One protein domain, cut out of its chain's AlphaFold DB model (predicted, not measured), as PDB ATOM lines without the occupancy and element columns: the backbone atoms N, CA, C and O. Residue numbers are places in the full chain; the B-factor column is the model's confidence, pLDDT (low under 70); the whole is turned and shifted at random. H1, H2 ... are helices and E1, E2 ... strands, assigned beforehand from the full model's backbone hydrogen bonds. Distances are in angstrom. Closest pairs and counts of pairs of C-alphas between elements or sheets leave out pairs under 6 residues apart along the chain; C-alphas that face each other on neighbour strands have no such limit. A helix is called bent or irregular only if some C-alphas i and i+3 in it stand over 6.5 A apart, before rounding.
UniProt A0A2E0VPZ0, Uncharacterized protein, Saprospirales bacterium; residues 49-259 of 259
ATOM      1  N   PHE A  49     157.425 132.438 176.969       89.50
ATOM      2  CA  PHE A  49     157.153 133.836 176.694       89.50
ATOM      3  C   PHE A  49     156.945 134.584 178.007       89.50
ATOM      4  O   PHE A  49     156.151 134.159 178.843       89.50
ATOM      5  N   LYS A  50     157.655 135.698 178.180       89.50
ATOM      6  CA  LYS A  50     157.569 136.598 179.332       89.50
ATOM      7  C   LYS A  50     157.364 138.028 178.845       89.50
ATOM      8  O   LYS A  50     157.983 138.425 177.870       89.50
ATOM      9  N   ALA A  51     156.533 138.812 179.520       87.56
ATOM     10  CA  ALA A  51     156.324 140.225 179.233       87.56
ATOM     11  C   ALA A  51     155.746 140.970 180.443       87.56
ATOM     12  O   ALA A  51     155.298 140.356 181.406       87.56
ATOM     13  N   THR A  52     155.683 142.299 180.363       85.69
ATOM     14  CA  THR A  52     154.890 143.135 181.275       85.69
ATOM     15  C   THR A  52     153.775 143.835 180.510       85.69
ATOM     16  O   THR A  52     154.022 144.505 179.508       85.69
ATOM     17  N   ILE A  53     152.543 143.741 181.011       77.81
ATOM     18  CA  ILE A  53     151.378 144.438 180.455       77.81
ATOM     19  C   ILE A  53     150.664 145.161 181.598       77.81
ATOM     20  O   ILE A  53     150.380 144.571 182.634       77.81
ATOM     21  N   LYS A  54     150.397 146.466 181.439       75.31
ATOM     22  CA  LYS A  54     149.748 147.307 182.474       75.31
ATOM     23  C   LYS A  54     150.416 147.230 183.865       75.31
ATOM     24  O   LYS A  54     149.753 147.371 184.886       75.31
ATOM     25  N   GLY A  55     151.737 147.041 183.902       77.06
ATOM     26  CA  GLY A  55     152.508 146.961 185.148       77.06
ATOM     27  C   GLY A  55     152.420 145.614 185.868       77.06
ATOM     28  O   GLY A  55     152.881 145.516 186.999       77.06
ATOM     29  N   GLN A  56     151.847 144.592 185.231       75.81
ATOM     30  CA  GLN A  56     151.816 143.228 185.746       75.81
ATOM     31  C   GLN A  56     152.650 142.319 184.841       75.81
ATOM     32  O   GLN A  56     152.550 142.399 183.611       75.81
ATOM     33  N   GLU A  57     153.476 141.471 185.449       79.81
ATOM     34  CA  GLU A  57     154.230 140.457 184.719       79.81
ATOM     35  C   GLU A  57     153.296 139.358 184.200       79.81
ATOM     36  O   GLU A  57     152.308 138.977 184.836       79.81
ATOM     37  N   PHE A  58     153.634 138.863 183.020       77.38
ATOM     38  CA  PHE A  58     152.896 137.895 182.236       77.38
ATOM     39  C   PHE A  58     153.892 136.851 181.743       77.38
ATOM     40  O   PHE A  58     154.830 137.211 181.034       77.38
ATOM     41  N   CYS A  59     153.704 135.579 182.095       79.81
ATOM     42  CA  CYS A  59     154.591 134.509 181.647       79.81
ATOM     43  C   CYS A  59     153.842 133.215 181.290       79.81
ATOM     44  O   CYS A  59     152.864 132.869 181.952       79.81
ATOM     45  N   VAL A  60     154.343 132.494 180.283       79.62
ATOM     46  CA  VAL A  60     153.953 131.121 179.911       79.62
ATOM     47  C   VAL A  60     155.195 130.299 179.555       79.62
ATOM     48  O   VAL A  60     156.163 130.856 179.038       79.62
ATOM     49  N   SER A  61     155.173 128.987 179.793       81.38
ATOM     50  CA  SER A  61     156.280 128.067 179.485       81.38
ATOM     51  C   SER A  61     155.779 126.659 179.144       81.38
ATOM     52  O   SER A  61     154.673 126.276 179.539       81.38
ATOM     53  N   ASP A  62     156.600 125.892 178.420       75.44
ATOM     54  CA  ASP A  62     156.289 124.525 177.948       75.44
ATOM     55  C   ASP A  62     156.144 123.487 179.094       75.44
ATOM     56  O   ASP A  62     155.460 122.465 178.980       75.44
ATOM     57  N   ASP A  63     156.723 123.778 180.262       64.75
ATOM     58  CA  ASP A  63     156.854 122.811 181.359       64.75
ATOM     59  C   ASP A  63     155.577 122.649 182.205       64.75
ATOM     60  O   ASP A  63     155.353 121.583 182.776       64.75
ATOM     61  N   ASP A  64     154.723 123.675 182.287       61.28
ATOM     62  CA  ASP A  64     153.649 123.721 183.292       61.28
ATOM     63  C   ASP A  64     152.281 123.388 182.673       61.28
ATOM     64  O   ASP A  64     151.673 122.351 182.942       61.28
ATOM     65  N   LEU A  65     151.796 124.241 181.767       68.44
ATOM     66  CA  LEU A  65     150.418 124.179 181.250       68.44
ATOM     67  C   LEU A  65     150.307 124.527 179.764       68.44
ATOM     68  O   LEU A  65     149.196 124.566 179.236       68.44
ATOM     69  N   TYR A  66     151.429 124.750 179.085       75.69
ATOM     70  CA  TYR A  66     151.467 125.051 177.659       75.69
ATOM     71  C   TYR A  66     152.269 124.001 176.924       75.69
ATOM     72  O   TYR A  66     153.148 123.375 177.496       75.69
ATOM     73  N   ASN A  67     151.914 123.806 175.666       80.94
ATOM     74  CA  ASN A  67     152.783 123.204 174.677       80.94
ATOM     75  C   ASN A  67     153.361 124.334 173.827       80.94
ATOM     76  O   ASN A  67     152.676 125.342 173.592       80.94
ATOM     77  N   ASN A  68     154.554 124.132 173.287       85.88
ATOM     78  CA  ASN A  68     155.060 124.953 172.202       85.88
ATOM     79  C   ASN A  68     154.917 124.265 170.831       85.88
ATOM     80  O   ASN A  68     154.793 123.046 170.717       85.88
ATOM     81  N   LEU A  69     154.848 125.061 169.764       86.69
ATOM     82  CA  LEU A  69     154.770 124.557 168.393       86.69
ATOM     83  C   LEU A  69     155.309 125.588 167.402       86.69
ATOM     84  O   LEU A  69     154.999 126.772 167.506       86.69
ATOM     85  N   THR A  70     156.048 125.120 166.398       87.69
ATOM     86  CA  THR A  70     156.294 125.874 165.162       87.69
ATOM     87  C   THR A  70     155.406 125.310 164.066       87.69
ATOM     88  O   THR A  70     155.397 124.104 163.837       87.69
ATOM     89  N   THR A  71     154.643 126.165 163.397       84.75
ATOM     90  CA  THR A  71     153.699 125.754 162.349       84.75
ATOM     91  C   THR A  71     153.550 126.845 161.297       84.75
ATOM     92  O   THR A  71     154.028 127.964 161.470       84.75
ATOM     93  N   TYR A  72     152.855 126.535 160.211       82.44
ATOM     94  CA  TYR A  72     152.465 127.515 159.208       82.44
ATOM     95  C   TYR A  72     151.366 128.461 159.711       82.44
ATOM     96  O   TYR A  72     150.470 128.073 160.464       82.44
ATOM     97  N   PHE A  73     151.415 129.695 159.222       78.62
ATOM     98  CA  PHE A  73     150.358 130.698 159.294       78.62
ATOM     99  C   PHE A  73     149.946 131.078 157.866       78.62
ATOM    100  O   PHE A  73     150.812 131.346 157.039       78.62
ATOM    101  N   THR A  74     148.647 131.128 157.567       71.56
ATOM    102  CA  THR A  74     148.139 131.478 156.232       71.56
ATOM    103  C   THR A  74     147.360 132.789 156.233       71.56
ATOM    104  O   THR A  74     146.567 133.081 157.130       71.56
ATOM    105  N   ARG A  75     147.540 133.591 155.178       64.62
ATOM    106  CA  ARG A  75     146.665 134.737 154.890       64.62
ATOM    107  C   ARG A  75     145.359 134.250 154.254       64.62
ATOM    108  O   ARG A  75     145.396 133.511 153.275       64.62
ATOM    109  N   GLY A  76     144.215 134.689 154.789       47.25
ATOM    110  CA  GLY A  76     142.877 134.416 154.234       47.25
ATOM    111  C   GLY A  76     142.107 133.263 154.890       47.25
ATOM    112  O   GLY A  76     140.900 133.152 154.691       47.25
ATOM    113  N   THR A  77     142.756 132.452 155.725       42.34
ATOM    114  CA  THR A  77     142.108 131.394 156.510       42.34
ATOM    115  C   THR A  77     142.735 131.319 157.891       42.34
ATOM    116  O   THR A  77     143.934 131.149 158.048       42.34
ATOM    117  N   SER A  78     141.919 131.437 158.927       42.75
ATOM    118  CA  SER A  78     142.315 131.207 160.313       42.75
ATOM    119  C   SER A  78     142.237 129.710 160.641       42.75
ATOM    120  O   SER A  78     141.582 129.281 161.597       42.75
ATOM    121  N   SER A  79     142.865 128.886 159.801       39.44
ATOM    122  CA  SER A  79     142.936 127.453 160.034       39.44
ATOM    123  C   SER A  79     143.917 127.144 161.162       39.44
ATOM    124  O   SER A  79     144.990 127.725 161.317       39.44
ATOM    125  N   TYR A  80     143.473 126.228 162.013       41.75
ATOM    126  CA  TYR A  80     144.263 125.583 163.050       41.75
ATOM    127  C   TYR A  80     145.474 124.858 162.415       41.75
ATOM    128  O   TYR A  80     145.369 124.483 161.246       41.75
ATOM    129  N   PRO A  81     146.583 124.614 163.147       44.16
ATOM    130  CA  PRO A  81     147.865 124.090 162.638       44.16
ATOM    131  C   PRO A  81     147.867 122.846 161.730       44.16
ATOM    132  O   PRO A  81     148.929 122.488 161.237       44.16
ATOM    133  N   PHE A  82     146.739 122.174 161.491       47.75
ATOM    134  CA  PHE A  82     146.710 120.875 160.812       47.75
ATOM    135  C   PHE A  82     145.790 120.791 159.586       47.75
ATOM    136  O   PHE A  82     145.775 119.753 158.935       47.75
ATOM    137  N   GLU A  83     145.061 121.852 159.226       51.91
ATOM    138  CA  GLU A  83     144.192 121.839 158.036       51.91
ATOM    139  C   GLU A  83     144.349 123.129 157.234       51.91
ATOM    140  O   GLU A  83     143.526 124.042 157.290       51.91
ATOM    141  N   ILE A  84     145.441 123.219 156.479       55.97
ATOM    142  CA  ILE A  84     145.564 124.239 155.445       55.97
ATOM    143  C   ILE A  84     144.919 123.682 154.182       55.97
ATOM    144  O   ILE A  84     145.396 122.692 153.635       55.97
ATOM    145  N   ASP A  85     143.837 124.315 153.724       58.03
ATOM    146  CA  ASP A  85     143.312 124.084 152.380       58.03
ATOM    147  C   ASP A  85     144.195 124.862 151.397       58.03
ATOM    148  O   ASP A  85     144.171 126.099 151.437       58.03
ATOM    149  N   PRO A  86     144.970 124.174 150.534       56.38
ATOM    150  CA  PRO A  86     145.839 124.811 149.554       56.38
ATOM    151  C   PRO A  86     145.100 125.882 148.757       56.38
ATOM    152  O   PRO A  86     145.576 126.997 148.614       56.38
ATOM    153  N   ASN A  87     143.854 125.615 148.371       57.16
ATOM    154  CA  ASN A  87     143.089 126.495 147.492       57.16
ATOM    155  C   ASN A  87     142.536 127.756 148.183       57.16
ATOM    156  O   ASN A  87     141.771 128.498 147.565       57.16
ATOM    157  N   LYS A  88     142.832 127.977 149.470       61.69
ATOM    158  CA  LYS A  88     142.223 129.045 150.281       61.69
ATOM    159  C   LYS A  88     143.225 129.997 150.931       61.69
ATOM    160  O   LYS A  88     142.824 130.765 151.808       61.69
ATOM    161  N   PHE A  89     144.497 129.978 150.538       69.06
ATOM    162  CA  PHE A  89     145.464 130.948 151.048       69.06
ATOM    163  C   PHE A  89     146.161 131.721 149.934       69.06
ATOM    164  O   PHE A  89     146.489 131.179 148.886       69.06
ATOM    165  N   SER A  90     146.401 133.007 150.184       68.75
ATOM    166  CA  SER A  90     147.166 133.874 149.279       68.75
ATOM    167  C   SER A  90     148.633 134.010 149.697       68.75
ATOM    168  O   SER A  90     149.452 134.517 148.946       68.75
ATOM    169  N   GLY A  91     148.992 133.545 150.895       77.56
ATOM    170  CA  GLY A  91     150.371 133.553 151.363       77.56
ATOM    171  C   GLY A  91     150.570 132.744 152.636       77.56
ATOM    172  O   GLY A  91     149.608 132.473 153.364       77.56
ATOM    173  N   VAL A  92     151.825 132.371 152.887       82.00
ATOM    174  CA  VAL A  92     152.242 131.467 153.967       82.00
ATOM    175  C   VAL A  92     153.412 132.078 154.730       82.00
ATOM    176  O   VAL A  92     154.425 132.441 154.139       82.00
ATOM    177  N   GLY A  93     153.279 132.181 156.045       84.88
ATOM    178  CA  GLY A  93     154.359 132.492 156.975       84.88
ATOM    179  C   GLY A  93     154.536 131.374 157.998       84.88
ATOM    180  O   GLY A  93     153.872 130.336 157.941       84.88
ATOM    181  N   LEU A  94     155.414 131.603 158.965       87.69
ATOM    182  CA  LEU A  94     155.560 130.763 160.147       87.69
ATOM    183  C   LEU A  94     154.867 131.396 161.337       87.69
ATOM    184  O   LEU A  94     154.688 132.609 161.410       87.69
ATOM    185  N   SER A  95     154.515 130.557 162.294       87.75
ATOM    186  CA  SER A  95     154.032 130.959 163.595       87.75
ATOM    187  C   SER A  95     154.744 130.144 164.663       87.75
ATOM    188  O   SER A  95     154.798 128.913 164.588       87.75
ATOM    189  N   PHE A  96     155.273 130.850 165.656       89.94
ATOM    190  CA  PHE A  96     155.799 130.297 166.895       89.94
ATOM    191  C   PHE A  96     154.711 130.429 167.957       89.94
ATOM    192  O   PHE A  96     154.292 131.543 168.281       89.94
ATOM    193  N   LEU A  97     154.203 129.303 168.454       86.12
ATOM    194  CA  LEU A  97     153.046 129.263 169.339       86.12
ATOM    195  C   LEU A  97     153.411 128.699 170.702       86.12
ATOM    196  O   LEU A  97     154.034 127.646 170.788       86.12
ATOM    197  N   PHE A  98     152.865 129.328 171.736       83.75
ATOM    198  CA  PHE A  98     152.533 128.685 173.002       83.75
ATOM    199  C   PHE A  98     151.023 128.521 173.062       83.75
ATOM    200  O   PHE A  98     150.298 129.499 172.886       83.75
ATOM    201  N   TYR A  99     150.525 127.318 173.326       79.56
ATOM    202  CA  TYR A  99     149.090 127.075 173.475       79.56
ATOM    203  C   TYR A  99     148.811 126.231 174.710       79.56
ATOM    204  O   TYR A  99     149.580 125.335 175.047       79.56
ATOM    205  N   ALA A 100     147.717 126.538 175.403       73.94
ATOM    206  CA  ALA A 100     147.370 125.836 176.629       73.94
ATOM    207  C   ALA A 100     147.110 124.345 176.347       73.94
ATOM    208  O   ALA A 100     146.345 123.995 175.439       73.94
ATOM    209  N   LYS A 101     147.701 123.464 177.162       71.50
ATOM    210  CA  LYS A 101     147.389 122.032 177.209       71.50
ATOM    211  C   LYS A 101     145.896 121.903 177.519       71.50
ATOM    212  O   LYS A 101     145.429 122.291 178.591       71.50
ATOM    213  N   LYS A 102     145.111 121.425 176.548       59.91
ATOM    214  CA  LYS A 102     143.663 121.256 176.718       59.91
ATOM    215  C   LYS A 102     143.429 120.215 177.825       59.91
ATOM    216  O   LYS A 102     144.011 119.136 177.739       59.91
ATOM    217  N   PRO A 103     142.568 120.467 178.827       50.72
ATOM    218  CA  PRO A 103     142.148 119.399 179.720       50.72
ATOM    219  C   PRO A 103     141.424 118.334 178.902       50.72
ATOM    220  O   PRO A 103     140.593 118.676 178.053       50.72
ATOM    221  N   GLU A 104     141.678 117.061 179.204       43.00
ATOM    222  CA  GLU A 104     141.108 115.894 178.508       43.00
ATOM    223  C   GLU A 104     139.563 115.914 178.407       43.00
ATOM    224  O   GLU A 104     138.983 115.206 177.587       43.00
ATOM    225  N   HIS A 105     138.876 116.773 179.176       40.62
ATOM    226  CA  HIS A 105     137.413 116.852 179.262       40.62
ATOM    227  C   HIS A 105     136.806 118.259 179.075       40.62
ATOM    228  O   HIS A 105     135.705 118.519 179.552       40.62
ATOM    229  N   SER A 106     137.477 119.195 178.391       47.59
ATOM    230  CA  SER A 106     136.880 120.523 178.141       47.59
ATOM    231  C   SER A 106     135.691 120.454 177.161       47.59
ATOM    232  O   SER A 106     135.875 120.210 175.965       47.59
ATOM    233  N   THR A 107     134.480 120.702 177.680       45.78
ATOM    234  CA  THR A 107     133.194 120.785 176.953       45.78
ATOM    235  C   THR A 107     132.757 122.230 176.675       45.78
ATOM    236  O   THR A 107     131.569 122.496 176.502       45.78
ATOM    237  N   VAL A 108     133.686 123.189 176.695       49.12
ATOM    238  CA  VAL A 108     133.382 124.612 176.487       49.12
ATOM    239  C   VAL A 108     132.863 124.810 175.059       49.12
ATOM    240  O   VAL A 108     133.621 124.705 174.098       49.12
ATOM    241  N   THR A 109     131.566 125.089 174.922       49.16
ATOM    242  CA  THR A 109     130.922 125.443 173.653       49.16
ATOM    243  C   THR A 109     130.479 126.895 173.692       49.16
ATOM    244  O   THR A 109     129.532 127.242 174.393       49.16
ATOM    245  N   CYS A 110     131.136 127.729 172.896       49.91
ATOM    246  CA  CYS A 110     130.706 129.091 172.632       49.91
ATOM    247  C   CYS A 110     129.873 129.104 171.354       49.91
ATOM    248  O   CYS A 110     130.389 128.809 170.278       49.91
ATOM    249  N   ALA A 111     128.574 129.394 171.464       44.66
ATOM    250  CA  ALA A 111     127.687 129.420 170.304       44.66
ATOM    251  C   ALA A 111     128.229 130.388 169.236       44.66
ATOM    252  O   ALA A 111     128.484 131.555 169.525       44.66
ATOM    253  N   GLY A 112     128.431 129.889 168.014       46.06
ATOM    254  CA  GLY A 112     128.980 130.670 166.899       46.06
ATOM    255  C   GLY A 112     130.504 130.848 166.897       46.06
ATOM    256  O   GLY A 112     131.025 131.403 165.937       46.06
ATOM    257  N   VAL A 113     131.228 130.347 167.905       48.38
ATOM    258  CA  VAL A 113     132.697 130.400 167.953       48.38
ATOM    259  C   VAL A 113     133.256 128.994 167.741       48.38
ATOM    260  O   VAL A 113     132.988 128.102 168.552       48.38
ATOM    261  N   PRO A 114     134.045 128.759 166.680       50.22
ATOM    262  CA  PRO A 114     134.637 127.449 166.462       50.22
ATOM    263  C   PRO A 114     135.575 127.061 167.623       50.22
ATOM    264  O   PRO A 114     136.344 127.878 168.132       50.22
ATOM    265  N   THR A 115     135.512 125.803 168.066       51.25
ATOM    266  CA  THR A 115     136.160 125.298 169.296       51.25
ATOM    267  C   THR A 115     137.682 125.496 169.326       51.25
ATOM    268  O   THR A 115     138.291 125.592 170.386       51.25
ATOM    269  N   ASN A 116     138.316 125.582 168.162       51.16
ATOM    270  CA  ASN A 116     139.747 125.826 167.988       51.16
ATOM    271  C   ASN A 116     140.176 127.262 168.331       51.16
ATOM    272  O   ASN A 116     141.341 127.479 168.657       51.16
ATOM    273  N   TYR A 117     139.257 128.228 168.312       50.94
ATOM    274  CA  TYR A 117     139.525 129.571 168.827       50.94
ATOM    275  C   TYR A 117     139.272 129.683 170.319       50.94
ATOM    276  O   TYR A 117     139.477 130.764 170.855       50.94
ATOM    277  N   LEU A 118     138.827 128.599 170.970       52.84
ATOM    278  CA  LEU A 118     138.571 128.553 172.407       52.84
ATOM    279  C   LEU A 118     139.824 128.220 173.229       52.84
ATOM    280  O   LEU A 118     139.809 128.366 174.448       52.84
ATOM    281  N   ILE A 119     140.921 127.816 172.582       62.84
ATOM    282  CA  ILE A 119     142.177 127.463 173.252       62.84
ATOM    283  C   ILE A 119     143.038 128.722 173.400       62.84
ATOM    284  O   ILE A 119     143.420 129.313 172.386       62.84
ATOM    285  N   PRO A 120     143.371 129.137 174.632       69.75
ATOM    286  CA  PRO A 120     144.305 130.226 174.834       69.75
ATOM    287  C   PRO A 120     145.674 129.960 174.214       69.75
ATOM    288  O   PRO A 120     146.213 128.856 174.336       69.75
ATOM    289  N   LYS A 121     146.248 130.980 173.577       76.31
ATOM    290  CA  LYS A 121     147.561 130.903 172.939       76.31
ATOM    291  C   LYS A 121     148.223 132.267 172.813       76.31
ATOM    292  O   LYS A 121     147.549 133.295 172.734       76.31
ATOM    293  N   ILE A 122     149.544 132.242 172.730       82.06
ATOM    294  CA  ILE A 122     150.371 133.345 172.247       82.06
ATOM    295  C   ILE A 122     151.035 132.852 170.971       82.06
ATOM    296  O   ILE A 122     151.650 131.791 170.970       82.06
ATOM    297  N   ALA A 123     150.884 133.602 169.889       86.06
ATOM    298  CA  ALA A 123     151.433 133.281 168.587       86.06
ATOM    299  C   ALA A 123     152.220 134.483 168.064       86.06
ATOM    300  O   ALA A 123     151.661 135.570 167.915       86.06
ATOM    301  N   LEU A 124     153.504 134.286 167.786       88.88
ATOM    302  CA  LEU A 124     154.325 135.242 167.057       88.88
ATOM    303  C   LEU A 124     154.506 134.726 165.630       88.88
ATOM    304  O   LEU A 124     155.132 133.689 165.424       88.88
ATOM    305  N   SER A 125     153.941 135.433 164.660       88.06
ATOM    306  CA  SER A 125     153.956 135.037 163.255       88.06
ATOM    307  C   SER A 125     154.841 135.944 162.414       88.06
ATOM    308  O   SER A 125     154.887 137.159 162.624       88.06
ATOM    309  N   THR A 126     155.523 135.348 161.444       88.25
ATOM    310  CA  THR A 126     156.349 136.048 160.458       88.25
ATOM    311  C   THR A 126     155.471 136.708 159.386       88.25
ATOM    312  O   THR A 126     154.296 136.345 159.242       88.25
ATOM    313  N   PRO A 127     156.035 137.626 158.578       85.19
ATOM    314  CA  PRO A 127     155.471 137.981 157.282       85.19
ATOM    315  C   PRO A 127     155.107 136.738 156.467       85.19
ATOM    316  O   PRO A 127     155.734 135.685 156.605       85.19
ATOM    317  N   ALA A 128     154.101 136.864 155.609       82.44
ATOM    318  CA  ALA A 128     153.732 135.808 154.681       82.44
ATOM    319  C   ALA A 128     154.497 135.978 153.363       82.44
ATOM    320  O   ALA A 128     154.598 137.087 152.835       82.44
ATOM    321  N   LEU A 129     154.991 134.876 152.807       80.38
ATOM    322  CA  LEU A 129     155.410 134.822 151.411       80.38
ATOM    323  C   LEU A 129     154.184 134.598 150.542       80.38
ATOM    324  O   LEU A 129     153.342 133.753 150.856       80.38
ATOM    325  N   GLU A 130     154.093 135.338 149.445       77.50
ATOM    326  CA  GLU A 130     153.105 135.062 148.410       77.50
ATOM    327  C   GLU A 130     153.379 133.663 147.840       77.50
ATOM    328  O   GLU A 130     154.509 133.339 147.468       77.50
ATOM    329  N   SER A 131     152.351 132.816 147.790       67.31
ATOM    330  CA  SER A 131     152.470 131.482 147.198       67.31
ATOM    331  C   SER A 131     151.890 131.525 145.792       67.31
ATOM    332  O   SER A 131     150.681 131.668 145.625       67.31
ATOM    333  N   ALA A 132     152.756 131.414 144.782       60.97
ATOM    334  CA  ALA A 132     152.356 131.500 143.376       60.97
ATOM    335  C   ALA A 132     151.350 130.404 142.972       60.97
ATOM    336  O   ALA A 132     150.475 130.661 142.151       60.97
ATOM    337  N   ASP A 133     151.435 129.226 143.599       65.25
ATOM    338  CA  ASP A 133     150.680 128.029 143.210       65.25
ATOM    339  C   ASP A 133     149.934 127.376 144.381       65.25
ATOM    340  O   ASP A 133     149.626 126.185 144.327       65.25
ATOM    341  N   SER A 134     149.667 128.110 145.472       65.88
ATOM    342  CA  SER A 134     149.007 127.534 146.658       65.88
ATOM    343  C   SER A 134     149.762 126.339 147.271       65.88
ATOM    344  O   SER A 134     149.203 125.510 147.990       65.88
ATOM    345  N   THR A 135     151.059 126.229 146.991       71.75
ATOM    346  CA  THR A 135     151.938 125.210 147.558       71.75
ATOM    347  C   THR A 135     152.526 125.715 148.870       71.75
ATOM    348  O   THR A 135     152.863 126.896 149.009       71.75
ATOM    349  N   LEU A 136     152.616 124.820 149.856       76.25
ATOM    350  CA  LEU A 136     153.290 125.108 151.118       76.25
ATOM    351  C   LEU A 136     154.804 124.952 150.912       76.25
ATOM    352  O   LEU A 136     155.248 123.839 150.612       76.25
ATOM    353  N   PRO A 137     155.603 126.024 151.053       78.31
ATOM    354  CA  PRO A 137     157.056 125.897 151.042       78.31
ATOM    355  C   PRO A 137     157.504 125.105 152.271       78.31
ATOM    356  O   PRO A 137     156.850 125.156 153.309       78.31
ATOM    357  N   ALA A 138     158.632 124.399 152.181       83.12
ATOM    358  CA  ALA A 138     159.180 123.689 153.333       83.12
ATOM    359  C   ALA A 138     159.430 124.658 154.504       83.12
ATOM    360  O   ALA A 138     159.926 125.769 154.295       83.12
ATOM    361  N   ILE A 139     159.152 124.226 155.744       84.19
ATOM    362  CA  ILE A 139     159.371 125.044 156.953       84.19
ATOM    363  C   ILE A 139     160.805 125.573 156.998       84.19
ATOM    364  O   ILE A 139     161.004 126.735 157.331       84.19
ATOM    365  N   LYS A 140     161.795 124.764 156.598       86.69
ATOM    366  CA  LYS A 140     163.197 125.191 156.511       86.69
ATOM    367  C   LYS A 140     163.371 126.433 155.633       86.69
ATOM    368  O   LYS A 140     164.060 127.359 156.038       86.69
ATOM    369  N   THR A 141     162.736 126.475 154.460       84.88
ATOM    370  CA  THR A 141     162.801 127.632 153.553       84.88
ATOM    371  C   THR A 141     162.264 128.884 154.231       84.88
ATOM    372  O   THR A 141     162.922 129.917 154.205       84.88
ATOM    373  N   LEU A 142     161.112 128.778 154.898       86.06
ATOM    374  CA  LEU A 142     160.538 129.904 155.632       86.06
ATOM    375  C   LEU A 142     161.420 130.328 156.817       86.06
ATOM    376  O   LEU A 142     161.617 131.516 157.048       86.06
ATOM    377  N   MET A 143     161.974 129.370 157.562       88.56
ATOM    378  CA  MET A 143     162.891 129.642 158.670       88.56
ATOM    379  C   MET A 143     164.109 130.414 158.157       88.56
ATOM    380  O   MET A 143     164.387 131.511 158.627       88.56
ATOM    381  N   ASP A 144     164.793 129.905 157.139       83.88
ATOM    382  CA  ASP A 144     165.997 130.542 156.606       83.88
ATOM    383  C   ASP A 144     165.722 131.948 156.041       83.88
ATOM    384  O   ASP A 144     166.565 132.835 156.159       83.88
ATOM    385  N   GLU A 145     164.543 132.178 155.457       83.31
ATOM    386  CA  GLU A 145     164.170 133.477 154.891       83.31
ATOM    387  C   GLU A 145     163.857 134.531 155.963       83.31
ATOM    388  O   GLU A 145     164.204 135.707 155.818       83.31
ATOM    389  N   PHE A 146     163.228 134.127 157.068       81.44
ATOM    390  CA  PHE A 146     162.776 135.069 158.093       81.44
ATOM    391  C   PHE A 146     163.770 135.279 159.233       81.44
ATOM    392  O   PHE A 146     163.755 136.333 159.890       81.44
ATOM    393  N   ILE A 147     164.649 134.308 159.471       81.06
ATOM    394  CA  ILE A 147     165.577 134.348 160.589       81.06
ATOM    395  C   ILE A 147     166.853 135.077 160.170       81.06
ATOM    396  O   ILE A 147     167.740 134.560 159.502       81.06
ATOM    397  N   SER A 148     166.977 136.306 160.645       79.69
ATOM    398  CA  SER A 148     168.248 137.023 160.679       79.69
ATOM    399  C   SER A 148     168.291 137.873 161.936       79.69
ATOM    400  O   SER A 148     167.263 138.432 162.328       79.69
ATOM    401  N   LEU A 149     169.457 137.940 162.582       83.50
ATOM    402  CA  LEU A 149     169.643 138.745 163.788       83.50
ATOM    403  C   LEU A 149     169.386 140.225 163.488       83.50
ATOM    404  O   LEU A 149     169.769 140.726 162.429       83.50
ATOM    405  N   GLY A 150     168.757 140.918 164.437       87.50
ATOM    406  CA  GLY A 150     168.454 142.342 164.327       87.50
ATOM    407  C   GLY A 150     166.967 142.674 164.381       87.50
ATOM    408  O   GLY A 150     166.119 141.828 164.674       87.50
ATOM    409  N   GLU A 151     166.677 143.952 164.146       88.94
ATOM    410  CA  GLU A 151     165.336 144.523 164.248       88.94
ATOM    411  C   GLU A 151     164.458 144.155 163.052       88.94
ATOM    412  O   GLU A 151     164.918 144.094 161.910       88.94
ATOM    413  N   LYS A 152     163.186 143.878 163.333       88.88
ATOM    414  CA  LYS A 152     162.165 143.465 162.378       88.88
ATOM    415  C   LYS A 152     160.983 144.414 162.432       88.88
ATOM    416  O   LYS A 152     160.647 144.964 163.481       88.88
ATOM    417  N   GLU A 153     160.312 144.536 161.296       85.88
ATOM    418  CA  GLU A 153     159.117 145.357 161.184       85.88
ATOM    419  C   GLU A 153     157.863 144.593 161.600       85.88
ATOM    420  O   GLU A 153     157.591 143.476 161.149       85.88
ATOM    421  N   TRP A 154     157.062 145.247 162.430       84.62
ATOM    422  CA  TRP A 154     155.705 144.823 162.721       84.62
ATOM    423  C   TRP A 154     154.749 145.167 161.585       84.62
ATOM    424  O   TRP A 154     154.894 146.189 160.906       84.62
ATOM    425  N   GLU A 155     153.716 144.346 161.450       79.25
ATOM    426  CA  GLU A 155     152.563 144.667 160.626       79.25
ATOM    427  C   GLU A 155     151.917 145.978 161.068       79.25
ATOM    428  O   GLU A 155     151.694 146.223 162.252       79.25
ATOM    429  N   ASN A 156     151.610 146.832 160.099       74.88
ATOM    430  CA  ASN A 156     150.957 148.107 160.333       74.88
ATOM    431  C   ASN A 156     150.161 148.541 159.095       74.88
ATOM    432  O   ASN A 156     150.158 147.875 158.062       74.88
ATOM    433  N   LYS A 157     149.508 149.705 159.185       71.44
ATOM    434  CA  LYS A 157     148.716 150.284 158.092       71.44
ATOM    435  C   LYS A 157     149.441 150.308 156.739       71.44
ATOM    436  O   LYS A 157     148.821 150.017 155.722       71.44
ATOM    437  N   GLU A 158     150.717 150.680 156.731       73.06
ATOM    438  CA  GLU A 158     151.512 150.861 155.512       73.06
ATOM    439  C   GLU A 158     152.179 149.562 155.055       73.06
ATOM    440  O   GLU A 158     152.295 149.326 153.856       73.06
ATOM    441  N   ASN A 159     152.568 148.710 156.004       74.81
ATOM    442  CA  ASN A 159     153.102 147.382 155.737       74.81
ATOM    443  C   ASN A 159     152.171 146.315 156.321       74.81
ATOM    444  O   ASN A 159     152.326 145.887 157.464       74.81
ATOM    445  N   GLN A 160     151.214 145.863 155.510       76.06
ATOM    446  CA  GLN A 160     150.273 144.799 155.876       76.06
ATOM    447  C   GLN A 160     150.934 143.412 155.940       76.06
ATOM    448  O   GLN A 160     150.256 142.439 156.261       76.06
ATOM    449  N   ASN A 161     152.209 143.284 155.550       78.69
ATOM    450  CA  ASN A 161     152.963 142.030 155.507       78.69
ATOM    451  C   ASN A 161     154.154 142.064 156.475       78.69
ATOM    452  O   ASN A 161     155.297 141.837 156.082       78.69
ATOM    453  N   GLY A 162     153.890 142.408 157.732       81.19
ATOM    454  CA  GLY A 162     154.904 142.445 158.784       81.19
ATOM    455  C   GLY A 162     154.771 141.281 159.760       81.19
ATOM    456  O   GLY A 162     153.926 140.398 159.605       81.19
ATOM    457  N   TRP A 163     155.605 141.291 160.799       86.44
ATOM    458  CA  TRP A 163     155.443 140.375 161.926       86.44
ATOM    459  C   TRP A 163     154.134 140.657 162.663       86.44
ATOM    460  O   TRP A 163     153.694 141.805 162.755       86.44
ATOM    461  N   ARG A 164     153.524 139.618 163.229       82.62
ATOM    462  CA  ARG A 164     152.262 139.708 163.970       82.62
ATOM    463  C   ARG A 164     152.423 139.036 165.317       82.62
ATOM    464  O   ARG A 164     152.839 137.886 165.382       82.62
ATOM    465  N   LEU A 165     152.048 139.719 166.388       84.12
ATOM    466  CA  LEU A 165     151.840 139.077 167.681       84.12
ATOM    467  C   LEU A 165     150.344 138.897 167.850       84.12
ATOM    468  O   LEU A 165     149.605 139.843 167.613       84.12
ATOM    469  N   SER A 166     149.917 137.713 168.261       78.62
ATOM    470  CA  SER A 166     148.540 137.408 168.615       78.62
ATOM    471  C   SER A 166     148.515 136.775 169.998       78.62
ATOM    472  O   SER A 166     149.175 135.768 170.237       78.62
ATOM    473  N   ILE A 167     147.762 137.366 170.916       75.75
ATOM    474  CA  ILE A 167     147.461 136.788 172.221       75.75
ATOM    475  C   ILE A 167     145.958 136.571 172.240       75.75
ATOM    476  O   ILE A 167     145.187 137.527 172.166       75.75
ATOM    477  N   THR A 168     145.547 135.311 172.314       70.06
ATOM    478  CA  THR A 168     144.137 134.939 172.408       70.06
ATOM    479  C   THR A 168     143.889 134.212 173.712       70.06
ATOM    480  O   THR A 168     144.660 133.336 174.105       70.06
ATOM    481  N   TRP A 169     142.770 134.510 174.345       60.91
ATOM    482  CA  TRP A 169     142.275 133.800 175.516       60.91
ATOM    483  C   TRP A 169     140.775 133.596 175.380       60.91
ATOM    484  O   TRP A 169     140.092 134.359 174.699       60.91
ATOM    485  N   ASN A 170     140.261 132.591 176.083       51.72
ATOM    486  CA  ASN A 170     138.831 132.422 176.283       51.72
ATOM    487  C   ASN A 170     138.623 132.163 177.756       51.72
ATOM    488  O   ASN A 170     139.121 131.164 178.265       51.72
ATOM    489  N   CYS A 171     137.943 133.113 178.395       45.41
ATOM    490  CA  CYS A 171     137.478 133.099 179.776       45.41
ATOM    491  C   CYS A 171     138.512 132.579 180.815       45.41
ATOM    492  O   CYS A 171     138.761 131.385 180.920       45.41
ATOM    493  N   GLY A 172     139.071 133.454 181.665       38.31
ATOM    494  CA  GLY A 172     139.877 133.019 182.821       38.31
ATOM    495  C   GLY A 172     140.882 134.051 183.344       38.31
ATOM    496  O   GLY A 172     141.786 134.451 182.624       38.31
ATOM    497  N   ASP A 173     140.713 134.405 184.623       39.31
ATOM    498  CA  ASP A 173     141.501 135.312 185.485       39.31
ATOM    499  C   ASP A 173     141.368 136.826 185.277       39.31
ATOM    500  O   ASP A 173     142.291 137.465 184.824       39.31
ATOM    501  N   THR A 174     140.300 137.462 185.763       40.94
ATOM    502  CA  THR A 174     140.046 138.913 185.621       40.94
ATOM    503  C   THR A 174     141.157 139.884 186.080       40.94
ATOM    504  O   THR A 174     141.016 141.081 185.831       40.94
ATOM    505  N   THR A 175     142.229 139.412 186.726       42.03
ATOM    506  CA  THR A 175     143.353 140.205 187.260       42.03
ATOM    507  C   THR A 175     144.006 141.113 186.214       42.03
ATOM    508  O   THR A 175     144.243 142.289 186.491       42.03
ATOM    509  N   TYR A 176     144.186 140.619 184.988       44.81
ATOM    510  CA  TYR A 176     144.776 141.380 183.878       44.81
ATOM    511  C   TYR A 176     143.720 142.108 183.019       44.81
ATOM    512  O   TYR A 176     144.053 142.865 182.114       44.81
ATOM    513  N   TYR A 177     142.423 141.936 183.308       49.41
ATOM    514  CA  TYR A 177     141.316 142.238 182.384       49.41
ATOM    515  C   TYR A 177     140.470 143.454 182.783       49.41
ATOM    516  O   TYR A 177     139.385 143.675 182.234       49.41
ATOM    517  N   ALA A 178     140.931 144.251 183.746       43.53
ATOM    518  CA  ALA A 178     140.277 145.510 184.081       43.53
ATOM    519  C   ALA A 178     140.272 146.438 182.842       43.53
ATOM    520  O   ALA A 178     141.327 146.888 182.381       43.53
ATOM    521  N   GLY A 179     139.078 146.680 182.282       38.19
ATOM    522  CA  GLY A 179     138.851 147.561 181.126       38.19
ATOM    523  C   GLY A 179     138.375 146.899 179.823       38.19
ATOM    524  O   GLY A 179     138.143 147.629 178.868       38.19
ATOM    525  N   PHE A 180     138.208 145.570 179.752       44.22
ATOM    526  CA  PHE A 180     137.596 144.924 178.576       44.22
ATOM    527  C   PHE A 180     136.068 144.901 178.647       44.22
ATOM    528  O   PHE A 180     135.484 144.678 179.711       44.22
ATOM    529  N   ASP A 181     135.430 145.079 177.494       38.97
ATOM    530  CA  ASP A 181     133.981 145.065 177.354       38.97
ATOM    531  C   ASP A 181     133.424 143.633 177.457       38.97
ATOM    532  O   ASP A 181     133.606 142.802 176.572       38.97
ATOM    533  N   ARG A 182     132.756 143.318 178.571       44.28
ATOM    534  CA  ARG A 182     132.287 141.960 178.924       44.28
ATOM    535  C   ARG A 182     130.964 141.560 178.248       44.28
ATOM    536  O   ARG A 182     130.138 140.902 178.870       44.28
ATOM    537  N   ARG A 183     130.694 141.999 177.017       41.56
ATOM    538  CA  ARG A 183     129.322 141.945 176.460       41.56
ATOM    539  C   ARG A 183     128.893 140.595 175.871       41.56
ATOM    540  O   ARG A 183     127.765 140.502 175.392       41.56
ATOM    541  N   THR A 184     129.727 139.556 175.939       38.91
ATOM    542  CA  THR A 184     129.364 138.176 175.574       38.91
ATOM    543  C   THR A 184     129.927 137.168 176.582       38.91
ATOM    544  O   THR A 184     131.071 137.294 177.014       38.91
ATOM    545  N   ASP A 185     129.155 136.122 176.904       40.12
ATOM    546  CA  ASP A 185     129.556 134.997 177.782       40.12
ATOM    547  C   ASP A 185     130.716 134.150 177.216       40.12
ATOM    548  O   ASP A 185     131.221 133.229 177.856       40.12
ATOM    549  N   CYS A 186     131.161 134.495 176.010       39.25
ATOM    550  CA  CYS A 186     132.389 134.049 175.386       39.25
ATOM    551  C   CYS A 186     133.233 135.285 175.104       39.25
ATOM    552  O   CYS A 186     132.977 136.019 174.149       39.25
ATOM    553  N   ILE A 187     134.198 135.549 175.983       44.09
ATOM    554  CA  ILE A 187     135.168 136.623 175.791       44.09
ATOM    555  C   ILE A 187     136.277 136.051 174.917       44.09
ATOM    556  O   ILE A 187     137.202 135.428 175.437       44.09
ATOM    557  N   GLN A 188     136.180 136.268 173.607       41.66
ATOM    558  CA  GLN A 188     137.368 136.299 172.768       41.66
ATOM    559  C   GLN A 188     137.991 137.672 172.944       41.66
ATOM    560  O   GLN A 188     137.491 138.664 172.426       41.66
ATOM    561  N   GLY A 189     139.068 137.739 173.713       40.16
ATOM    562  CA  GLY A 189     139.987 138.845 173.536       40.16
ATOM    563  C   GLY A 189     141.032 138.397 172.541       40.16
ATOM    564  O   GLY A 189     141.814 137.490 172.825       40.16
ATOM    565  N   TRP A 190     140.997 138.997 171.360       47.94
ATOM    566  CA  TRP A 190     142.120 138.954 170.449       47.94
ATOM    567  C   TRP A 190     142.917 140.219 170.696       47.94
ATOM    568  O   TRP A 190     142.419 141.319 170.472       47.94
ATOM    569  N   ILE A 191     144.131 140.062 171.211       51.69
ATOM    570  CA  ILE A 191     145.117 141.114 171.097       51.69
ATOM    571  C   ILE A 191     146.008 140.810 169.923       51.69
ATOM    572  O   ILE A 191     146.674 139.775 169.925       51.69
ATOM    573  N   HIS A 192     146.083 141.734 168.977       54.56
ATOM    574  CA  HIS A 192     147.115 141.691 167.962       54.56
ATOM    575  C   HIS A 192     147.892 142.998 167.874       54.56
ATOM    576  O   HIS A 192     147.397 144.075 168.217       54.56
ATOM    577  N   ASN A 193     149.134 142.881 167.408       45.78
ATOM    578  CA  ASN A 193     149.727 143.979 166.660       45.78
ATOM    579  C   ASN A 193     149.086 143.994 165.266       45.78
ATOM    580  O   ASN A 193     148.843 142.931 164.693       45.78
ATOM    581  N   GLY A 194     148.807 145.177 164.731       43.03
ATOM    582  CA  GLY A 194     148.312 145.330 163.368       43.03
ATOM    583  C   GLY A 194     146.832 145.672 163.269       43.03
ATOM    584  O   GLY A 194     146.186 145.240 162.320       43.03
ATOM    585  N   SER A 195     146.277 146.471 164.190       45.16
ATOM    586  CA  SER A 195     145.103 147.250 163.783       45.16
ATOM    587  C   SER A 195     145.562 148.171 162.650       45.16
ATOM    588  O   SER A 195     146.596 148.842 162.723       45.16
ATOM    589  N   THR A 196     144.821 148.147 161.552       49.31
ATOM    590  CA  THR A 196     145.108 148.787 160.258       49.31
ATOM    591  C   THR A 196     145.216 150.314 160.317       49.31
ATOM    592  O   THR A 196     145.264 150.979 159.282       49.31
ATOM    593  N   GLU A 197     145.268 150.915 161.505       48.47
ATOM    594  CA  GLU A 197     145.028 152.335 161.674       48.47
ATOM    595  C   GLU A 197     146.273 153.189 161.921       48.47
ATOM    596  O   GLU A 197     146.238 154.349 161.497       48.47
ATOM    597  N   ARG A 198     147.375 152.720 162.544       52.53
ATOM    598  CA  ARG A 198     148.482 153.642 162.920       52.53
ATOM    599  C   ARG A 198     149.903 153.061 162.909       52.53
ATOM    600  O   ARG A 198     150.135 151.897 163.198       52.53
ATOM    601  N   LYS A 199     150.865 153.943 162.591       50.88
ATOM    602  CA  LYS A 199     152.319 153.753 162.746       50.88
ATOM    603  C   LYS A 199     152.702 153.853 164.223       50.88
ATOM    604  O   LYS A 199     152.695 154.957 164.773       50.88
ATOM    605  N   ASN A 200     153.122 152.753 164.834       60.69
ATOM    606  CA  ASN A 200     153.656 152.781 166.193       60.69
ATOM    607  C   ASN A 200     155.177 152.945 166.156       60.69
ATOM    608  O   ASN A 200     155.927 151.986 166.030       60.69
ATOM    609  N   LYS A 201     155.640 154.196 166.266       59.41
ATOM    610  CA  LYS A 201     157.067 154.571 166.153       59.41
ATOM    611  C   LYS A 201     158.001 153.932 167.191       59.41
ATOM    612  O   LYS A 201     159.209 154.030 167.031       59.41
ATOM    613  N   ASN A 202     157.456 153.352 168.257       71.88
ATOM    614  CA  ASN A 202     158.235 152.803 169.368       71.88
ATOM    615  C   ASN A 202     158.156 151.273 169.446       71.88
ATOM    616  O   ASN A 202     158.728 150.684 170.365       71.88
ATOM    617  N   ASP A 203     157.385 150.637 168.562       83.69
ATOM    618  CA  ASP A 203     157.241 149.186 168.561       83.69
ATOM    619  C   ASP A 203     158.493 148.555 167.970       83.69
ATOM    620  O   ASP A 203     159.040 149.025 166.978       83.69
ATOM    621  N   LYS A 204     158.959 147.500 168.625       87.69
ATOM    622  CA  LYS A 204     160.248 146.878 168.366       87.69
ATOM    623  C   LYS A 204     160.092 145.369 168.426       87.69
ATOM    624  O   LYS A 204     159.425 144.860 169.326       87.69
ATOM    625  N   LEU A 205     160.696 144.672 167.476       90.81
ATOM    626  CA  LEU A 205     160.892 143.228 167.498       90.81
ATOM    627  C   LEU A 205     162.334 142.986 167.086       90.81
ATOM    628  O   LEU A 205     162.733 143.419 166.012       90.81
ATOM    629  N   VAL A 206     163.128 142.336 167.927       92.94
ATOM    630  CA  VAL A 206     164.533 142.039 167.641       92.94
ATOM    631  C   VAL A 206     164.796 140.579 167.918       92.94
ATOM    632  O   VAL A 206     164.564 140.112 169.028       92.94
ATOM    633  N   ILE A 207     165.337 139.873 166.932       92.88
ATOM    634  CA  ILE A 207     165.944 138.567 167.182       92.88
ATOM    635  C   ILE A 207     167.310 138.840 167.813       92.88
ATOM    636  O   ILE A 207     168.202 139.369 167.142       92.88
ATOM    637  N   THR A 208     167.437 138.567 169.111       94.19
ATOM    638  CA  THR A 208     168.638 138.878 169.903       94.19
ATOM    639  C   THR A 208     169.592 137.705 170.014       94.19
ATOM    640  O   THR A 208     170.790 137.925 170.171       94.19
ATOM    641  N   ASP A 209     169.079 136.483 169.893       94.81
ATOM    642  CA  ASP A 209     169.888 135.274 169.898       94.81
ATOM    643  C   ASP A 209     169.306 134.223 168.953       94.81
ATOM    644  O   ASP A 209     168.086 134.103 168.799       94.81
ATOM    645  N   LEU A 210     170.204 133.479 168.317       94.12
ATOM    646  CA  LEU A 210     169.883 132.406 167.394       94.12
ATOM    647  C   LEU A 210     170.992 131.362 167.435       94.12
ATOM    648  O   LEU A 210     172.102 131.607 166.956       94.12
ATOM    649  N   GLN A 211     170.650 130.168 167.901       94.38
ATOM    650  CA  GLN A 211     171.497 128.995 167.783       94.38
ATOM    651  C   GLN A 211     170.820 127.967 166.880       94.38
ATOM    652  O   GLN A 211     169.657 127.620 167.062       94.38
ATOM    653  N   ILE A 212     171.568 127.471 165.895       93.00
ATOM    654  CA  ILE A 212     171.107 126.427 164.979       93.00
ATOM    655  C   ILE A 212     171.948 125.183 165.239       93.00
ATOM    656  O   ILE A 212     173.167 125.202 165.064       93.00
ATOM    657  N   THR A 213     171.291 124.107 165.658       95.25
ATOM    658  CA  THR A 213     171.913 122.801 165.865       95.25
ATOM    659  C   THR A 213     171.459 121.846 164.775       95.25
ATOM    660  O   THR A 213     170.268 121.604 164.583       95.25
ATOM    661  N   GLU A 214     172.423 121.279 164.060       94.06
ATOM    662  CA  GLU A 214     172.171 120.335 162.984       94.06
ATOM    663  C   GLU A 214     172.319 118.891 163.478       94.06
ATOM    664  O   GLU A 214     173.343 118.505 164.041       94.06
ATOM    665  N   THR A 215     171.295 118.071 163.244       93.38
ATOM    666  CA  THR A 215     171.316 116.614 163.472       93.38
ATOM    667  C   THR A 215     171.206 115.883 162.130       93.38
ATOM    668  O   THR A 215     170.958 116.536 161.121       93.38
ATOM    669  N   PRO A 216     171.351 114.549 162.038       93.00
ATOM    670  CA  PRO A 216     171.166 113.844 160.764       93.00
ATOM    671  C   PRO A 216     169.778 114.023 160.128       93.00
ATOM    672  O   PRO A 216     169.677 113.987 158.906       93.00
ATOM    673  N   PHE A 217     168.736 114.240 160.936       90.88
ATOM    674  CA  PHE A 217     167.336 114.248 160.488       90.88
ATOM    675  C   PHE A 217     166.671 115.626 160.583       90.88
ATOM    676  O   PHE A 217     165.793 115.942 159.789       90.88
ATOM    677  N   TYR A 218     167.119 116.451 161.527       92.38
ATOM    678  CA  TYR A 218     166.469 117.708 161.884       92.38
ATOM    679  C   TYR A 218     167.456 118.869 161.958       92.38
ATOM    680  O   TYR A 218     168.635 118.688 162.289       92.38
ATOM    681  N   LEU A 219     166.929 120.068 161.748       91.62
ATOM    682  CA  LEU A 219     167.494 121.337 162.177       91.62
ATOM    683  C   LEU A 219     166.721 121.822 163.402       91.62
ATOM    684  O   LEU A 219     165.493 121.883 163.393       91.62
ATOM    685  N   ILE A 220     167.451 122.148 164.463       93.38
ATOM    686  CA  ILE A 220     166.897 122.667 165.710       93.38
ATOM    687  C   ILE A 220     167.300 124.133 165.806       93.38
ATOM    688  O   ILE A 220     168.490 124.439 165.850       93.38
ATOM    689  N   TYR A 221     166.317 125.025 165.818       92.81
ATOM    690  CA  TYR A 221     166.514 126.463 165.938       92.81
ATOM    691  C   TYR A 221     166.082 126.902 167.332       92.81
ATOM    692  O   TYR A 221     164.890 126.885 167.641       92.81
ATOM    693  N   ASP A 222     167.039 127.310 168.151       94.06
ATOM    694  CA  ASP A 222     166.807 127.967 169.431       94.06
ATOM    695  C   ASP A 222     166.850 129.480 169.205       94.06
ATOM    696  O   ASP A 222     167.890 130.037 168.851       94.06
ATOM    697  N   ILE A 223     165.704 130.143 169.353       93.88
ATOM    698  CA  ILE A 223     165.522 131.552 168.990       93.88
ATOM    699  C   ILE A 223     165.101 132.338 170.229       93.88
ATOM    700  O   ILE A 223     164.139 131.966 170.903       93.88
ATOM    701  N   THR A 224     165.778 133.459 170.494       95.12
ATOM    702  CA  THR A 224     165.314 134.476 171.450       95.12
ATOM    703  C   THR A 224     164.915 135.744 170.706       95.12
ATOM    704  O   THR A 224     165.696 136.309 169.938       95.12
ATOM    705  N   ILE A 225     163.693 136.206 170.960       94.69
ATOM    706  CA  ILE A 225     163.130 137.422 170.375       94.69
ATOM    707  C   ILE A 225     162.734 138.371 171.499       94.69
ATOM    708  O   ILE A 225     161.908 138.036 172.348       94.69
ATOM    709  N   GLU A 226     163.301 139.571 171.486       95.06
ATOM    710  CA  GLU A 226     162.885 140.669 172.349       95.06
ATOM    711  C   GLU A 226     161.870 141.545 171.634       95.06
ATOM    712  O   GLU A 226     162.050 141.912 170.470       95.06
ATOM    713  N   LEU A 227     160.793 141.904 172.326       91.94
ATOM    714  CA  LEU A 227     159.703 142.622 171.698       91.94
ATOM    715  C   LEU A 227     159.018 143.621 172.630       91.94
ATOM    716  O   LEU A 227     158.849 143.410 173.829       91.94
ATOM    717  N   THR A 228     158.625 144.753 172.061       88.81
ATOM    718  CA  THR A 228     157.821 145.790 172.706       88.81
ATOM    719  C   THR A 228     156.788 146.253 171.701       88.81
ATOM    720  O   THR A 228     157.138 146.594 170.574       88.81
ATOM    721  N   VAL A 229     155.520 146.258 172.089       85.38
ATOM    722  CA  VAL A 229     154.439 146.440 171.125       85.38
ATOM    723  C   VAL A 229     153.172 146.966 171.775       85.38
ATOM    724  O   VAL A 229     152.821 146.561 172.885       85.38
ATOM    725  N   ASP A 230     152.482 147.873 171.090       80.12
ATOM    726  CA  ASP A 230     151.137 148.269 171.487       80.12
ATOM    727  C   ASP A 230     150.119 147.189 171.105       80.12
ATOM    728  O   ASP A 230     150.103 146.647 170.003       80.12
ATOM    729  N   LEU A 231     149.263 146.875 172.067       76.44
ATOM    730  CA  LEU A 231     148.273 145.819 172.011       76.44
ATOM    731  C   LEU A 231     146.888 146.443 171.831       76.44
ATOM    732  O   LEU A 231     146.513 147.350 172.582       76.44
ATOM    733  N   TYR A 232     146.114 145.922 170.882       71.75
ATOM    734  CA  TYR A 232     144.745 146.360 170.603       71.75
ATOM    735  C   TYR A 232     143.779 145.200 170.755       71.75
ATOM    736  O   TYR A 232     144.116 144.092 170.367       71.75
ATOM    737  N   ALA A 233     142.605 145.462 171.313       68.00
ATOM    738  CA  ALA A 233     141.518 144.507 171.423       68.00
ATOM    739  C   ALA A 233     140.451 144.811 170.372       68.00
ATOM    740  O   ALA A 233     140.073 145.973 170.228       68.00
ATOM    741  N   GLU A 234     139.948 143.791 169.688       59.16
ATOM    742  CA  GLU A 234     138.818 143.928 168.764       59.16
ATOM    743  C   GLU A 234     137.492 143.583 169.453       59.16
ATOM    744  O   GLU A 234     137.427 142.665 170.278       59.16
ATOM    745  N   ASP A 235     136.429 144.320 169.130       55.84
ATOM    746  CA  ASP A 235     135.065 143.967 169.522       55.84
ATOM    747  C   ASP A 235     134.375 143.058 168.485       55.84
ATOM    748  O   ASP A 235     134.911 142.732 167.427       55.84
ATOM    749  N   ARG A 236     133.130 142.655 168.770       52.47
ATOM    750  CA  ARG A 236     132.333 141.796 167.873       52.47
ATOM    751  C   ARG A 236     132.022 142.417 166.502       52.47
ATOM    752  O   ARG A 236     131.558 141.702 165.618       52.47
ATOM    753  N   ASN A 237     132.160 143.734 166.367       55.06
ATOM    754  CA  ASN A 237     131.902 144.474 165.137       55.06
ATOM    755  C   ASN A 237     133.198 144.715 164.342       55.06
ATOM    756  O   ASN A 237     133.128 145.261 163.243       55.06
ATOM    757  N   GLY A 238     134.353 144.285 164.868       54.84
ATOM    758  CA  GLY A 238     135.671 144.525 164.282       54.84
ATOM    759  C   GLY A 238     136.266 145.887 164.645       54.84
ATOM    760  O   GLY A 238     137.285 146.270 164.072       54.84
ATOM    761  N   ASP A 239     135.666 146.627 165.585       58.84
ATOM    762  CA  ASP A 239     136.233 147.885 166.065       58.84
ATOM    763  C   ASP A 239     137.422 147.593 166.994       58.84
ATOM    764  O   ASP A 239     137.315 146.842 167.966       58.84
ATOM    765  N   SER A 240     138.570 148.206 166.697       64.38
ATOM    766  CA  SER A 240     139.816 148.051 167.456       64.38
ATOM    767  C   SER A 240     139.976 149.130 168.535       64.38
ATOM    768  O   SER A 240     139.907 150.327 168.253       64.38
ATOM    769  N   TYR A 241     140.314 148.729 169.762       67.06
ATOM    770  CA  TYR A 241     140.557 149.628 170.895       67.06
ATOM    771  C   TYR A 241     141.927 149.384 171.522       67.06
ATOM    772  O   TYR A 241     142.352 148.245 171.700       67.06
ATOM    773  N   TYR A 242     142.624 150.457 171.907       74.19
ATOM    774  CA  TYR A 242     143.907 150.332 172.598       74.19
ATOM    775  C   TYR A 242     143.731 149.632 173.946       74.19
ATOM    776  O   TYR A 242     143.009 150.114 174.820       74.19
ATOM    777  N   TYR A 243     144.428 148.515 174.127       72.19
ATOM    778  CA  TYR A 243     144.396 147.763 175.369       72.19
ATOM    779  C   TYR A 243     145.525 148.170 176.315       72.19
ATOM    780  O   TYR A 243     145.308 148.348 177.516       72.19
ATOM    781  N   GLY A 244     146.738 148.299 175.792       75.06
ATOM    782  CA  GLY A 244     147.925 148.569 176.590       75.06
ATOM    783  C   GLY A 244     149.196 148.346 175.790       75.06
ATOM    784  O   GLY A 244     149.154 148.035 174.606       75.06
ATOM    785  N   ARG A 245     150.339 148.485 176.454       83.19
ATOM    786  CA  ARG A 245     151.645 148.213 175.857       83.19
ATOM    787  C   ARG A 245     152.254 146.980 176.493       83.19
ATOM    788  O   ARG A 245     152.315 146.898 177.722       83.19
ATOM    789  N   LEU A 246     152.726 146.074 175.649       84.25
ATOM    790  CA  LEU A 246     153.605 144.986 176.026       84.25
ATOM    791  C   LEU A 246     155.027 145.524 176.113       84.25
ATOM    792  O   LEU A 246     155.567 146.025 175.124       84.25
ATOM    793  N   LYS A 247     155.601 145.466 177.309       88.75
ATOM    794  CA  LYS A 247     156.965 145.910 177.605       88.75
ATOM    795  C   LYS A 247     157.828 144.721 177.981       88.75
ATOM    796  O   LYS A 247     157.309 143.749 178.529       88.75
ATOM    797  N   ASP A 248     159.124 144.845 177.704       89.56
ATOM    798  CA  ASP A 248     160.149 143.884 178.122       89.56
ATOM    799  C   ASP A 248     159.781 142.442 177.729       89.56
ATOM    800  O   ASP A 248     159.944 141.498 178.501       89.56
ATOM    801  N   GLY A 249     159.189 142.292 176.539       91.44
ATOM    802  CA  GLY A 249     158.758 141.009 176.012       91.44
ATOM    803  C   GLY A 249     159.961 140.169 175.613       91.44
ATOM    804  O   GLY A 249     160.806 140.639 174.859       91.44
ATOM    805  N   VAL A 250     160.016 138.928 176.080       93.75
ATOM    806  CA  VAL A 250     161.025 137.930 175.732       93.75
ATOM    807  C   VAL A 250     160.298 136.671 175.289       93.75
ATOM    808  O   VAL A 250     159.554 136.070 176.065       93.75
ATOM    809  N   PHE A 251     160.510 136.278 174.040       92.94
ATOM    810  CA  PHE A 251     159.961 135.076 173.429       92.94
ATOM    811  C   PHE A 251     161.120 134.126 173.122       92.94
ATOM    812  O   PHE A 251     161.893 134.371 172.196       92.94
ATOM    813  N   LYS A 252     161.265 133.066 173.919       94.00
ATOM    814  CA  LYS A 252     162.252 132.002 173.721       94.00
ATOM    815  C   LYS A 252     161.575 130.756 173.199       94.00
ATOM    816  O   LYS A 252     160.667 130.239 173.841       94.00
ATOM    817  N   HIS A 253     162.018 130.269 172.049       93.75
ATOM    818  CA  HIS A 253     161.345 129.180 171.353       93.75
ATOM    819  C   HIS A 253     162.339 128.244 170.688       93.75
ATOM    820  O   HIS A 253     163.312 128.702 170.093       93.75
ATOM    821  N   ARG A 254     162.050 126.942 170.742       92.94
ATOM    822  CA  ARG A 254     162.764 125.919 169.982       92.94
ATOM    823  C   ARG A 254     161.875 125.438 168.847       92.94
ATOM    824  O   ARG A 254     160.803 124.887 169.076       92.94
ATOM    825  N   ALA A 255     162.334 125.619 167.618       90.50
ATOM    826  CA  ALA A 255     161.711 125.034 166.442       90.50
ATOM    827  C   ALA A 255     162.510 123.807 165.995       90.50
ATOM    828  O   ALA A 255     163.711 123.909 165.753       90.50
ATOM    829  N   ILE A 256     161.844 122.663 165.860       90.19
ATOM    830  CA  ILE A 256     162.428 121.442 165.293       90.19
ATOM    831  C   ILE A 256     161.869 121.285 163.883       90.19
ATOM    832  O   ILE A 256     160.653 121.272 163.699       90.19
ATOM    833  N   VAL A 257     162.755 121.214 162.895       88.06
ATOM    834  CA  VAL A 257     162.409 121.255 161.471       88.06
ATOM    835  C   VAL A 257     163.070 120.085 160.757       88.06
ATOM    836  O   VAL A 257     164.277 119.893 160.894       88.06
ATOM    837  N   ASP A 258     162.297 119.311 159.998       85.12
ATOM    838  CA  ASP A 258     162.828 118.255 159.127       85.12
ATOM    839  C   ASP A 258     163.755 118.839 158.050       85.12
ATOM    840  O   ASP A 258     163.520 119.939 157.538       85.12
ATOM    841  N   LYS A 259     164.817 118.101 157.715       77.19
ATOM    842  CA  LYS A 259     165.741 118.460 156.630       77.19
ATOM    843  C   LYS A 259     165.211 118.152 155.237       77.19
ATOM    844  O   LYS A 259     164.560 117.099 155.066       77.19
TER     845      LYS A 259
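This is residues 49 to 259 of the 259 residues of an uncharacterized protein of Saprospirales bacterium (UniProt A0A2E0VPZ0). One twisted sheet of eleven strands folds back on itself into two walls with crossed strands, E1, E2, E6, E9, E10 and E11 in one wall and E3, E4, E5, E7 and E8 in the other. The walls join where E8 pairs with the bent E10 and come together again where E3 and E4 meet E11; the one named helix, H1, packs on E4 and E11, with the sheet curled round it. The printed part has 211 residues, with the named elements in the order E1 E2 E3 E4 E5 H1 E6 E7 E8 E9 E10 E11; the sheet is branched and its neighbour pairs are antiparallel. The class is mostly strand. The whole is compact, with a radius of gyration of the C-alphas of 17.1 A, and its spans are 50 by 38 by 36 A.

The longest strand by residues is E11, residues 240 to 258, 38.6 A from first to last C-alpha; it bends by 99 degrees at residue 243 and ends with C-alpha 258 at (162.828, 118.255, 159.127). E10, residues 218 to 234, is 38.7 A long and bends by 86 degrees at residue 230. E9, residues 204 to 214, is 29.6 A long, and E6 is residues 150 to 152. E1, residues 49 to 53, begins with C-alpha 49 at (157.153, 133.836, 176.694), and E2 is residues 56 to 61. E3, residues 66 to 75, is 25.2 A long and bends by 66 degrees at residue 70. E4, residues 91 to 100, is 26.6 A long and bends by 57 degrees at residue 96. E5 is residues 121 to 125, E7 residues 164 to 170 and E8 residues 188 to 192. H1, residues 139 to 146, begins with C-alpha 139 at (159.371, 125.044, 156.953).

E10 has three neighbours: E8 and E9 lie on one side of it and E11 on the other side. Its pairing is staggered, with E9 over residues 219 to 228 and with E8 over residues 232 to 233. E9, E10 and E11 form a meander, each strand the antiparallel neighbour of the one before, and so do E3, E4 and E5. N 225 and O 251 of the hairpin E10 and E11 are 2.9 A apart, and N 206 and O 226 of the hairpin E9 and E10 are 2.8 A apart. E6, an edge strand, is the neighbour of E9, with N 152 and O 205 2.8 A apart. E11 has E1 on its other side from E10, with N 50 and O 250 2.9 A apart; the hairpin E1 and E2 has N 51 and O 58 at 2.8 A. Within hydrogen-bond range are N 192 and O 232 of the neighbour strands E8 and E10, 3.4 A apart, N 167 and O 191 of the hairpin E7 and E8, 2.8 A apart, and N 123 and O 166 of the neighbour strands E5 and E7, 2.8 A apart. The hairpin E4 and E5 has N 96 and O 124 at 2.9 A, and the hairpin E3 and E4 has N 69 and O 97 at 2.9 A. The closest C-alphas of E3 and E11 are those of Thr 70 and Ala 255, 5.6 A apart. H1 is on the sheet, which curls round it; its closest C-alphas to E11 are those of Lys 140 and Val 257, 6.4 A, and to E4 those of Leu 142 and Leu 94, 6.8 A. In H1 every O i to N i+4 pair is within hydrogen-bond range. E5 and E9 are apart.

The two C-alphas farthest apart are those of Arg 183 and Pro 216, 52.8 A. The printed part has no cut and ends at the chain's last residue, 259. The links E3 to E4, E4 to E5, E5 to H1, E6 to E7, E7 to E8 and E8 to E9 are long. Residues 91 to 92 of E4 also pair with residues 129 to 130, antiparallel. The mean pLDDT of the printed part is 71.2, and 84 residues are under 70, among them residues 75 to 90, 102 to 120 and 169 to 201.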